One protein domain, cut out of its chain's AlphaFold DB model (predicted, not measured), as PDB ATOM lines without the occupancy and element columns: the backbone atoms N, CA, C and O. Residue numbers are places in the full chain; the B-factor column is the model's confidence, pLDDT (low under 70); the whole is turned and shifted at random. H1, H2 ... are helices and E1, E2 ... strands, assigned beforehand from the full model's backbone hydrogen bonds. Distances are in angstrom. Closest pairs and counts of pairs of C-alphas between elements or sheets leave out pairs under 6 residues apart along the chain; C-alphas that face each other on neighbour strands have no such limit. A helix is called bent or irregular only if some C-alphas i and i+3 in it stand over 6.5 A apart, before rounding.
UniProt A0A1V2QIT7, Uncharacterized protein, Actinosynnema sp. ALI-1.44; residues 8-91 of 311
ATOM      1  N   ILE A   8     -56.641  -4.145 -11.788       93.19
ATOM      2  CA  ILE A   8     -55.739  -4.400 -10.660       93.19
ATOM      3  C   ILE A   8     -56.163  -3.502  -9.511       93.19
ATOM      4  O   ILE A   8     -56.025  -2.284  -9.602       93.19
ATOM      5  N   ASN A   9     -56.656  -4.123  -8.448       90.12
ATOM      6  CA  ASN A   9     -57.142  -3.449  -7.257       90.12
ATOM      7  C   ASN A   9     -56.180  -3.716  -6.108       90.12
ATOM      8  O   ASN A   9     -56.050  -4.849  -5.647       90.12
ATOM      9  N   VAL A  10     -55.494  -2.672  -5.656       88.81
ATOM     10  CA  VAL A  10     -54.617  -2.741  -4.487       88.81
ATOM     11  C   VAL A  10     -55.441  -2.361  -3.264       88.81
ATOM     12  O   VAL A  10     -56.106  -1.327  -3.271       88.81
ATOM     13  N   PHE A  11     -55.442  -3.206  -2.240       82.44
ATOM     14  CA  PHE A  11     -56.184  -2.960  -1.005       82.44
ATOM     15  C   PHE A  11     -55.261  -3.001   0.212       82.44
ATOM     16  O   PHE A  11     -54.134  -3.499   0.152       82.44
ATOM     17  N   ASP A  12     -55.742  -2.400   1.299       69.56
ATOM     18  CA  ASP A  12     -54.945  -2.120   2.488       69.56
ATOM     19  C   ASP A  12     -54.493  -3.405   3.210       69.56
ATOM     20  O   ASP A  12     -55.188  -4.422   3.221       69.56
ATOM     21  N   SER A  13     -53.311  -3.346   3.815       61.72
ATOM     22  CA  SER A  13     -52.609  -4.467   4.439       61.72
ATOM     23  C   SER A  13     -53.001  -4.744   5.891       61.72
ATOM     24  O   SER A  13     -52.501  -5.699   6.475       61.72
ATOM     25  N   GLY A  14     -53.896  -3.942   6.470       55.06
ATOM     26  CA  GLY A  14     -54.239  -3.999   7.892       55.06
ATOM     27  C   GLY A  14     -53.699  -2.793   8.669       55.06
ATOM     28  O   GLY A  14     -52.903  -2.003   8.167       55.06
ATOM     29  N   ALA A  15     -54.216  -2.606   9.884       46.75
ATOM     30  CA  ALA A  15     -54.160  -1.358  10.643       46.75
ATOM     31  C   ALA A  15     -52.734  -0.815  10.870       46.75
ATOM     32  O   ALA A  15     -51.949  -1.392  11.614       46.75
ATOM     33  N   GLY A  16     -52.435   0.361  10.312       51.19
ATOM     34  CA  GLY A  16     -51.257   1.154  10.694       51.19
ATOM     35  C   GLY A  16     -50.559   1.864   9.540       51.19
ATOM     36  O   GLY A  16     -49.956   2.914   9.753       51.19
ATOM     37  N   TYR A  17     -50.711   1.356   8.321       55.03
ATOM     38  CA  TYR A  17     -50.180   1.979   7.114       55.03
ATOM     39  C   TYR A  17     -51.357   2.262   6.199       55.03
ATOM     40  O   TYR A  17     -51.878   1.341   5.595       55.03
ATOM     41  N   ALA A  18     -51.823   3.513   6.132       53.16
ATOM     42  CA  ALA A  18     -52.848   3.862   5.153       53.16
ATOM     43  C   ALA A  18     -52.348   3.433   3.770       53.16
ATOM     44  O   ALA A  18     -51.206   3.754   3.437       53.16
ATOM     45  N   ALA A  19     -53.178   2.731   2.994       52.12
ATOM     46  CA  ALA A  19     -52.898   2.438   1.595       52.12
ATOM     47  C   ALA A  19     -52.400   3.712   0.891       52.12
ATOM     48  O   ALA A  19     -53.164   4.636   0.589       52.12
ATOM     49  N   GLU A  20     -51.088   3.813   0.688       55.50
ATOM     50  CA  GLU A  20     -50.529   4.946  -0.019       55.50
ATOM     51  C   GLU A  20     -50.867   4.718  -1.487       55.50
ATOM     52  O   GLU A  20     -50.226   3.922  -2.167       55.50
ATOM     53  N   SER A  21     -51.858   5.454  -1.993       63.22
ATOM     54  CA  SER A  21     -52.144   5.622  -3.432       63.22
ATOM     55  C   SER A  21     -50.885   5.796  -4.313       63.22
ATOM     56  O   SER A  21     -50.923   5.592  -5.523       63.22
ATOM     57  N   GLN A  22     -49.745   6.146  -3.708       71.19
ATOM     58  CA  GLN A  22     -48.422   6.261  -4.319       71.19
ATOM     59  C   GLN A  22     -47.792   4.924  -4.758       71.19
ATOM     60  O   GLN A  22     -46.874   4.924  -5.586       71.19
ATOM     61  N   ASP A  23     -48.236   3.792  -4.211       85.75
ATOM     62  CA  ASP A  23     -47.717   2.461  -4.545       85.75
ATOM     63  C   ASP A  23     -48.578   1.733  -5.584       85.75
ATOM     64  O   ASP A  23     -48.066   0.867  -6.294       85.75
ATOM     65  N   GLU A  24     -49.845   2.127  -5.749       89.31
ATOM     66  CA  GLU A  24     -50.805   1.462  -6.642       89.31
ATOM     67  C   GLU A  24     -50.281   1.316  -8.072       89.31
ATOM     68  O   GLU A  24     -50.360   0.239  -8.662       89.31
ATOM     69  N   GLN A  25     -49.695   2.382  -8.627       91.19
ATOM     70  CA  GLN A  25     -49.169   2.360  -9.991       91.19
ATOM     71  C   GLN A  25     -47.989   1.387 -10.137       91.19
ATOM     72  O   GLN A  25     -47.932   0.652 -11.121       91.19
ATOM     73  N   ARG A  26     -47.076   1.361  -9.156       92.94
ATOM     74  CA  ARG A  26     -45.894   0.483  -9.164       92.94
ATOM     75  C   ARG A  26     -46.292  -0.977  -8.990       92.94
ATOM     76  O   ARG A  26     -45.842  -1.829  -9.751       92.94
ATOM     77  N   VAL A  27     -47.198  -1.255  -8.054       94.06
ATOM     78  CA  VAL A  27     -47.775  -2.590  -7.864       94.06
ATOM     79  C   VAL A  27     -48.476  -3.048  -9.139       94.06
ATOM     80  O   VAL A  27     -48.203  -4.141  -9.630       94.06
ATOM     81  N   ALA A  28     -49.327  -2.209  -9.735       94.31
ATOM     82  CA  ALA A  28     -50.017  -2.562 -10.969       94.31
ATOM     83  C   ALA A  28     -49.047  -2.841 -12.129       94.31
ATOM     84  O   ALA A  28     -49.285  -3.754 -12.919       94.31
ATOM     85  N   GLU A  29     -47.946  -2.096 -12.233       94.75
ATOM     86  CA  GLU A  29     -46.894  -2.348 -13.221       94.75
ATOM     87  C   GLU A  29     -46.197  -3.695 -12.998       94.75
ATOM     88  O   GLU A  29     -46.036  -4.452 -13.958       94.75
ATOM     89  N   VAL A  30     -45.866  -4.050 -11.751       96.12
ATOM     90  CA  VAL A  30     -45.323  -5.374 -11.404       96.12
ATOM     91  C   VAL A  30     -46.275  -6.488 -11.832       96.12
ATOM     92  O   VAL A  30     -45.864  -7.416 -12.530       96.12
ATOM     93  N   ILE A  31     -47.563  -6.386 -11.488       96.69
ATOM     94  CA  ILE A  31     -48.543  -7.420 -11.842       96.69
ATOM     95  C   ILE A  31     -48.683  -7.554 -13.364       96.69
ATOM     96  O   ILE A  31     -48.643  -8.671 -13.883       96.69
ATOM     97  N   ARG A  32     -48.779  -6.439 -14.103       95.88
ATOM     98  CA  ARG A  32     -48.912  -6.464 -15.572       95.88
ATOM     99  C   ARG A  32     -47.678  -6.978 -16.297       95.88
ATOM    100  O   ARG A  32     -47.828  -7.625 -17.324       95.88
ATOM    101  N   SER A  33     -46.484  -6.649 -15.814       95.38
ATOM    102  CA  SER A  33     -45.232  -6.955 -16.517       95.38
ATOM    103  C   SER A  33     -44.592  -8.278 -16.101       95.38
ATOM    104  O   SER A  33     -43.793  -8.811 -16.867       95.38
ATOM    105  N   ARG A  34     -44.911  -8.799 -14.908       96.38
ATOM    106  CA  ARG A  34     -44.229  -9.970 -14.330       96.38
ATOM    107  C   ARG A  34     -45.157 -11.114 -13.950       96.38
ATOM    108  O   ARG A  34     -44.716 -12.247 -13.999       96.38
ATOM    109  N   VAL A  35     -46.407 -10.847 -13.562       96.25
ATOM    110  CA  VAL A  35     -47.323 -11.910 -13.101       96.25
ATOM    111  C   VAL A  35     -48.265 -12.353 -14.216       96.25
ATOM    112  O   VAL A  35     -48.305 -13.525 -14.569       96.25
ATOM    113  N   LEU A  36     -49.017 -11.417 -14.794       95.69
ATOM    114  CA  LEU A  36     -50.030 -11.721 -15.809       95.69
ATOM    115  C   LEU A  36     -49.484 -12.322 -17.121       95.69
ATOM    116  O   LEU A  36     -50.206 -13.136 -17.699       95.69
ATOM    117  N   PRO A  37     -48.281 -11.960 -17.616       94.88
ATOM    118  CA  PRO A  37     -47.711 -12.566 -18.823       94.88
ATOM    119  C   PRO A  37     -47.264 -14.021 -18.645       94.88
ATOM    120  O   PRO A  37     -47.159 -14.733 -19.637       94.88
ATOM    121  N   ASP A  38     -47.010 -14.445 -17.405       93.00
ATOM    122  CA  ASP A  38     -46.527 -15.793 -17.081       93.00
ATOM    123  C   ASP A  38     -47.671 -16.814 -16.927       93.00
ATOM    124  O   ASP A  38     -47.416 -17.997 -16.709       93.00
ATOM    125  N   SER A  39     -48.930 -16.373 -17.038       91.81
ATOM    126  CA  SER A  39     -50.103 -17.244 -16.982       91.81
ATOM    127  C   SER A  39     -50.729 -17.448 -18.359       91.81
ATOM    128  O   SER A  39     -50.957 -16.493 -19.104       91.81
ATOM    129  N   ASP A  40     -51.079 -18.701 -18.652       91.56
ATOM    130  CA  ASP A  40     -51.849 -19.092 -19.837       91.56
ATOM    131  C   ASP A  40     -53.359 -18.819 -19.685       91.56
ATOM    132  O   ASP A  40     -54.123 -18.930 -20.648       91.56
ATOM    133  N   ASP A  41     -53.809 -18.475 -18.477       94.25
ATOM    134  CA  ASP A  41     -55.216 -18.318 -18.141       94.25
ATOM    135  C   ASP A  41     -55.702 -16.866 -18.264       94.25
ATOM    136  O   ASP A  41     -54.954 -15.902 -18.088       94.25
ATOM    137  N   GLU A  42     -57.000 -16.697 -18.548       94.00
ATOM    138  CA  GLU A  42     -57.636 -15.378 -18.589       94.00
ATOM    139  C   GLU A  42     -58.214 -14.987 -17.223       94.00
ATOM    140  O   GLU A  42     -59.083 -15.668 -16.660       94.00
ATOM    141  N   TYR A  43     -57.819 -13.810 -16.750       94.69
ATOM    142  CA  TYR A  43     -58.384 -13.189 -15.555       94.69
ATOM    143  C   TYR A  43     -59.209 -11.969 -15.943       94.69
ATOM    144  O   TYR A  43     -59.023 -11.376 -17.007       94.69
ATOM    145  N   TYR A  44     -60.150 -11.577 -15.090       90.81
ATOM    146  CA  TYR A  44     -60.816 -10.280 -15.249       90.81
ATOM    147  C   TYR A  44     -60.365  -9.270 -14.190       90.81
ATOM    148  O   TYR A  44     -60.452  -8.069 -14.435       90.81
ATOM    149  N   GLN A  45     -59.871  -9.745 -13.044       93.44
ATOM    150  CA  GLN A  45     -59.438  -8.903 -11.935       93.44
ATOM    151  C   GLN A  45     -58.289  -9.561 -11.164       93.44
ATOM    152  O   GLN A  45     -58.270 -10.778 -10.975       93.44
ATOM    153  N   ALA A  46     -57.360  -8.737 -10.690       94.50
ATOM    154  CA  ALA A  46     -56.318  -9.081  -9.741       94.50
ATOM    155  C   ALA A  46     -56.474  -8.196  -8.499       94.50
ATOM    156  O   ALA A  46     -56.434  -6.971  -8.602       94.50
ATOM    157  N   ASN A  47     -56.643  -8.804  -7.328       91.81
ATOM    158  CA  ASN A  47     -56.647  -8.083  -6.055       91.81
ATOM    159  C   ASN A  47     -55.293  -8.264  -5.383       91.81
ATOM    160  O   ASN A  47     -54.841  -9.396  -5.240       91.81
ATOM    161  N   VAL A  48     -54.652  -7.176  -4.973       92.06
ATOM    162  CA  VAL A  48     -53.290  -7.203  -4.441       92.06
ATOM    163  C   VAL A  48     -53.260  -6.628  -3.035       92.06
ATOM    164  O   VAL A  48     -53.643  -5.478  -2.827       92.06
ATOM    165  N   ARG A  49     -52.744  -7.412  -2.092       89.31
ATOM    166  CA  ARG A  49     -52.363  -6.956  -0.755       89.31
ATOM    167  C   ARG A  49     -50.852  -6.779  -0.703       89.31
ATOM    168  O   ARG A  49     -50.110  -7.678  -1.098       89.31
ATOM    169  N   ILE A  50     -50.392  -5.641  -0.196       89.38
ATOM    170  CA  ILE A  50     -48.965  -5.384   0.025       89.38
ATOM    171  C   ILE A  50     -48.621  -5.853   1.439       89.38
ATOM    172  O   ILE A  50     -49.171  -5.333   2.397       89.38
ATOM    173  N   ARG A  51     -47.712  -6.808   1.606       87.44
ATOM    174  CA  ARG A  51     -47.151  -7.146   2.918       87.44
ATOM    175  C   ARG A  51     -45.859  -6.364   3.110       87.44
ATOM    176  O   ARG A  51     -45.014  -6.304   2.215       87.44
ATOM    177  N   ARG A  52     -45.740  -5.700   4.258       86.94
ATOM    178  CA  ARG A  52     -44.604  -4.836   4.596       86.94
ATOM    179  C   ARG A  52     -43.799  -5.453   5.724       86.94
ATOM    180  O   ARG A  52     -44.349  -6.098   6.606       86.94
ATOM    181  N   SER A  53     -42.498  -5.204   5.708       85.94
ATOM    182  CA  SER A  53     -41.627  -5.516   6.833       85.94
ATOM    183  C   SER A  53     -41.938  -4.615   8.035       85.94
ATOM    184  O   SER A  53     -42.591  -3.573   7.916       85.94
ATOM    185  N   THR A  54     -41.372  -4.944   9.196       82.56
ATOM    186  CA  THR A  54     -41.445  -4.100  10.405       82.56
ATOM    187  C   THR A  54     -40.871  -2.692  10.207       82.56
ATOM    188  O   THR A  54     -41.226  -1.777  10.947       82.56
ATOM    189  N   GLY A  55     -40.002  -2.499   9.207       83.38
ATOM    190  CA  GLY A  55     -39.459  -1.196   8.820       83.38
ATOM    191  C   GLY A  55     -40.368  -0.381   7.892       83.38
ATOM    192  O   GLY A  55     -39.986   0.720   7.500       83.38
ATOM    193  N   GLY A  56     -41.535  -0.908   7.510       82.69
ATOM    194  CA  GLY A  56     -42.490  -0.265   6.603       82.69
ATOM    195  C   GLY A  56     -42.159  -0.409   5.111       82.69
ATOM    196  O   GLY A  56     -42.961  -0.001   4.267       82.69
ATOM    197  N   SER A  57     -41.017  -1.003   4.751       87.12
ATOM    198  CA  SER A  57     -40.696  -1.333   3.355       87.12
ATOM    199  C   SER A  57     -41.572  -2.488   2.849       87.12
ATOM    200  O   SER A  57     -41.934  -3.354   3.650       87.12
ATOM    201  N   PRO A  58     -41.941  -2.528   1.555       89.19
ATOM    202  CA  PRO A  58     -42.625  -3.688   0.992       89.19
ATOM    203  C   PRO A  58     -41.706  -4.915   1.072       89.19
ATOM    204  O   PRO A  58     -40.521  -4.817   0.767       89.19
ATOM    205  N   ASP A  59     -42.258  -6.042   1.509       90.69
ATOM    206  CA  ASP A  59     -41.563  -7.331   1.610       90.69
ATOM    207  C   ASP A  59     -42.048  -8.278   0.505       90.69
ATOM    208  O   ASP A  59     -41.274  -8.794  -0.301       90.69
ATOM    209  N   HIS A  60     -43.366  -8.437   0.387       93.62
ATOM    210  CA  HIS A  60     -43.966  -9.216  -0.687       93.62
ATOM    211  C   HIS A  60     -45.381  -8.735  -1.022       93.62
ATOM    212  O   HIS A  60     -46.029  -8.021  -0.258       93.62
ATOM    213  N   LEU A  61     -45.879  -9.123  -2.191       93.81
ATOM    214  CA  LEU A  61     -47.258  -8.919  -2.620       93.81
ATOM    215  C   LEU A  61     -47.999 -10.245  -2.540       93.81
ATOM    216  O   LEU A  61     -47.495 -11.263  -3.015       93.81
ATOM    217  N   VAL A  62     -49.217 -10.220  -2.018       92.69
ATOM    218  CA  VAL A  62     -50.161 -11.331  -2.135       92.69
ATOM    219  C   VAL A  62     -51.187 -10.949  -3.189       92.69
ATOM    220  O   VAL A  62     -51.935  -9.986  -3.033       92.69
ATOM    221  N   VAL A  63     -51.185 -11.685  -4.292       94.44
ATOM    222  CA  VAL A  63     -51.976 -11.414  -5.489       94.44
ATOM    223  C   VAL A  63     -53.030 -12.495  -5.630       94.44
ATOM    224  O   VAL A  63     -52.718 -13.677  -5.731       94.44
ATOM    225  N   HIS A  64     -54.287 -12.086  -5.686       94.56
ATOM    226  CA  HIS A  64     -55.423 -12.958  -5.924       94.56
ATOM    227  C   HIS A  64     -55.933 -12.725  -7.339       94.56
ATOM    228  O   HIS A  64     -56.498 -11.670  -7.635       94.56
ATOM    229  N   LEU A  65     -55.726 -13.697  -8.217       95.75
ATOM    230  CA  LEU A  65     -56.111 -13.636  -9.620       95.75
ATOM    231  C   LEU A  65     -57.472 -14.316  -9.806       95.75
ATOM    232  O   LEU A  65     -57.618 -15.520  -9.583       95.75
ATOM    233  N   LEU A  66     -58.488 -13.538 -10.186       95.38
ATOM    234  CA  LEU A  66     -59.867 -14.003 -10.323       95.38
ATOM    235  C   LEU A  66     -60.125 -14.395 -11.780       95.38
ATOM    236  O   LEU A  66     -60.115 -13.559 -12.692       95.38
ATOM    237  N   ARG A  67     -60.350 -15.693 -11.990       95.62
ATOM    238  CA  ARG A  67     -60.550 -16.300 -13.310       95.62
ATOM    239  C   ARG A  67     -61.804 -15.768 -13.994       95.62
ATOM    240  O   ARG A  67     -62.803 -15.473 -13.351       95.62
ATOM    241  N   LYS A  68     -61.764 -15.618 -15.315       94.12
ATOM    242  CA  LYS A  68     -62.859 -14.998 -16.081       94.12
ATOM    243  C   LYS A  68     -64.011 -15.941 -16.416       94.12
ATOM    244  O   LYS A  68     -65.138 -15.489 -16.604       94.12
ATOM    245  N   ASP A  69     -63.722 -17.228 -16.523       93.75
ATOM    246  CA  ASP A  69     -64.611 -18.281 -17.017       93.75
ATOM    247  C   ASP A  69     -65.093 -19.241 -15.919       93.75
ATOM    248  O   ASP A  69     -66.146 -19.866 -16.050       93.75
ATOM    249  N   ILE A  70     -64.360 -19.312 -14.809       94.81
ATOM    250  CA  ILE A  70     -64.663 -20.147 -13.645       94.81
ATOM    251  C   ILE A  70     -64.575 -19.336 -12.347       94.81
ATOM    252  O   ILE A  70     -63.816 -18.375 -12.247       94.81
ATOM    253  N   TYR A  71     -65.283 -19.758 -11.299       96.12
ATOM    254  CA  TYR A  71     -65.233 -19.117  -9.974       96.12
ATOM    255  C   TYR A  71     -63.971 -19.459  -9.155       96.12
ATOM    256  O   TYR A  71     -64.022 -19.583  -7.928       96.12
ATOM    257  N   LEU A  72     -62.837 -19.695  -9.819       95.56
ATOM    258  CA  LEU A  72     -61.567 -19.999  -9.157       95.56
ATOM    259  C   LEU A  72     -60.825 -18.697  -8.875       95.56
ATOM    260  O   LEU A  72     -60.831 -17.786  -9.707       95.56
ATOM    261  N   THR A  73     -60.194 -18.635  -7.708       95.75
ATOM    262  CA  THR A  73     -59.135 -17.667  -7.438       95.75
ATOM    263  C   THR A  73     -57.815 -18.394  -7.281       95.75
ATOM    264  O   THR A  73     -57.708 -19.342  -6.499       95.75
ATOM    265  N   GLU A  74     -56.804 -17.907  -7.980       95.44
ATOM    266  CA  GLU A  74     -55.422 -18.321  -7.790       95.44
ATOM    267  C   GLU A  74     -54.719 -17.315  -6.886       95.44
ATOM    268  O   GLU A  74     -54.911 -16.108  -7.028       95.44
ATOM    269  N   THR A  75     -53.917 -17.811  -5.949       93.69
ATOM    270  CA  THR A  75     -53.112 -16.962  -5.073       93.69
ATOM    271  C   THR A  75     -51.649 -17.063  -5.494       93.69
ATOM    272  O   THR A  75     -51.099 -18.161  -5.624       93.69
ATOM    273  N   VAL A  76     -51.023 -15.911  -5.708       95.56
ATOM    274  CA  VAL A  76     -49.621 -15.766  -6.097       95.56
ATOM    275  C   VAL A  76     -48.934 -14.863  -5.088       95.56
ATOM    276  O   VAL A  76     -49.437 -13.789  -4.766       95.56
ATOM    277  N   ARG A  77     -47.771 -15.283  -4.605       95.44
ATOM    278  CA  ARG A  77     -46.879 -14.429  -3.830       95.44
ATOM    279  C   ARG A  77     -45.794 -13.869  -4.735       95.44
ATOM    280  O   ARG A  77     -45.200 -14.613  -5.511       95.44
ATOM    281  N   VAL A  78     -45.527 -12.576  -4.618       96.94
ATOM    282  CA  VAL A  78     -44.449 -11.894  -5.339       96.94
ATOM    283  C   VAL A  78     -43.524 -11.259  -4.316       96.94
ATOM    284  O   VAL A  78     -43.874 -10.238  -3.733       96.94
ATOM    285  N   ASP A  79     -42.360 -11.852  -4.087       96.56
ATOM    286  CA  ASP A  79     -41.345 -11.269  -3.211       96.56
ATOM    287  C   ASP A  79     -40.721 -10.059  -3.904       96.56
ATOM    288  O   ASP A  79     -40.265 -10.158  -5.052       96.56
ATOM    289  N   VAL A  80     -40.707  -8.917  -3.216       95.25
ATOM    290  CA  VAL A  80     -40.245  -7.644  -3.774       95.25
ATOM    291  C   VAL A  80     -39.186  -6.997  -2.888       95.25
ATOM    292  O   VAL A  80     -39.210  -7.112  -1.670       95.25
ATOM    293  N   GLY A  81     -38.222  -6.329  -3.513       91.69
ATOM    294  CA  GLY A  81     -37.247  -5.487  -2.831       91.69
ATOM    295  C   GLY A  81     -37.679  -4.022  -2.755       91.69
ATOM    296  O   GLY A  81     -38.790  -3.639  -3.145       91.69
ATOM    297  N   ASP A  82     -36.746  -3.177  -2.313       86.50
ATOM    298  CA  ASP A  82     -36.910  -1.726  -2.343       86.50
ATOM    299  C   ASP A  82     -37.278  -1.251  -3.757       86.50
ATOM    300  O   ASP A  82     -36.682  -1.649  -4.757       86.50
ATOM    301  N   GLY A  83     -38.293  -0.391  -3.852       87.88
ATOM    302  CA  GLY A  83     -38.773   0.101  -5.144       87.88
ATOM    303  C   GLY A  83     -39.593  -0.906  -5.961       87.88
ATOM    304  O   GLY A  83     -39.849  -0.623  -7.127       87.88
ATOM    305  N   TYR A  84     -40.058  -2.010  -5.360       93.19
ATOM    306  CA  TYR A  84     -40.859  -3.061  -6.007       93.19
ATOM    307  C   TYR A  84     -40.099  -3.889  -7.063       93.19
ATOM    308  O   TYR A  84     -40.702  -4.440  -7.986       93.19
ATOM    309  N   GLU A  85     -38.774  -4.013  -6.932       94.75
ATOM    310  CA  GLU A  85     -37.998  -4.946  -7.756       94.75
ATOM    311  C   GLU A  85     -38.409  -6.394  -7.442       94.75
ATOM    312  O   GLU A  85     -38.347  -6.824  -6.294       94.75
ATOM    313  N   VAL A  86     -38.853  -7.147  -8.453       96.81
ATOM    314  CA  VAL A  86     -39.337  -8.524  -8.268       96.81
ATOM    315  C   VAL A  86     -38.171  -9.491  -8.113       96.81
ATOM    316  O   VAL A  86     -37.419  -9.712  -9.064       96.81
ATOM    317  N   ASN A  87     -38.103 -10.135  -6.950       96.06
ATOM    318  CA  ASN A  87     -37.099 -11.143  -6.623       96.06
ATOM    319  C   ASN A  87     -37.571 -12.556  -6.989       96.06
ATOM    320  O   ASN A  87     -36.834 -13.321  -7.610       96.06
ATOM    321  N   GLN A  88     -38.805 -12.905  -6.611       96.81
ATOM    322  CA  GLN A  88     -39.362 -14.248  -6.773       96.81
ATOM    323  C   GLN A  88     -40.884 -14.194  -6.957       96.81
ATOM    324  O   GLN A  88     -41.561 -13.342  -6.389       96.81
ATOM    325  N   ILE A  89     -41.421 -15.120  -7.756       97.25
ATOM    326  CA  ILE A  89     -42.862 -15.331  -7.930       97.25
ATOM    327  C   ILE A  89     -43.180 -16.773  -7.541       97.25
ATOM    328  O   ILE A  89     -42.614 -17.714  -8.099       97.25
ATOM    329  N   THR A  90     -44.097 -16.942  -6.595       96.44
ATOM    330  CA  THR A  90     -44.541 -18.239  -6.085       96.44
ATOM    331  C   THR A  90     -46.032 -18.408  -6.363       96.44
ATOM    332  O   THR A  90     -46.875 -17.766  -5.737       96.44
ATOM    333  N   TRP A  91     -46.360 -19.279  -7.314       94.56
ATOM    334  CA  TRP A  91     -47.736 -19.654  -7.649       94.56
ATOM    335  C   TRP A  91     -48.305 -20.655  -6.647       94.56
ATOM    336  O   TRP A  91     -47.561 -21.403  -6.016       94.56
TER     337      TRP A  91
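Overview. This is residues 8 to 91 of the 311 residues of an uncharacterized protein of Actinosynnema sp. ALI-1.44 (UniProt A0A1V2QIT7). A strongly twisted sheet of five strands curls round a single kinked helix, H1, which packs on one face; the other face has no named helix over it. Three hairpins in succession, E2 to E5, make most of the sheet, and short E1 adds one edge. The printed part has 84 residues, with one named helix and five named strands in the order E1, H1, E2, E3, E4, E5. The mixed sheet runs E1, E2, E3, E4, E5, and the class is mixed, helices and strands. The whole is compact, with a radius of gyration of the C-alphas of 12.5 A, and elongated, spanning 39 by 24 by 19 A.

Arrangement. Edge strand E1, residues 8 to 11, is parallel to E2, residues 43 to 52, at 34 degrees, with N 9 and O 46 2.9 A apart. Between them comes H1, residues 21 to 38, in a strand-helix-strand unit, two parallel neighbour strands joined through a helix, with a left-handed crossover. H1 is on the sheet, making two layers, helix on one face; its closest C-alphas to E1 are Ile 8 and Ala 28, 6.0 A. In H1, 9 of 14 O i to N i+4 pairs are within hydrogen-bond range. E2, E3, residues 58 to 67, E4, residues 73 to 80, and E5, residues 86 to 91, form a meander, each strand the antiparallel neighbour of the one before. N 47 and O 64 are 2.9 A apart, N 63 and O 76 2.8 A, and N 90 and O 77 2.8 A. H1 and E5 come closest at the C-alphas of Val 30 and Val 86, 7.5 A; E1 and E5 are apart.

Along the chain. E1 begins at C-alpha 8, (-55.739, -4.400, -10.660), and measures 9.8 A. H1 measures 26.0 A, with a kink of 36 degrees near residue 32; it is irregular, but only just, C-alphas 22 and 25 being 6.9 A apart. E2 measures 25.8 A, E3 26.2 A, E4 21.7 A and E5 14.0 A, ending at C-alpha 91, (-47.736, -19.654, -7.649).

Size, cuts and confidence. The C-alphas of Gly 55 and Asp 69, the two farthest apart, are 39.9 A apart. The printed part has no cut and no long link. Confidence is under 70 at residues 12 to 21, of which 21 belongs to H1.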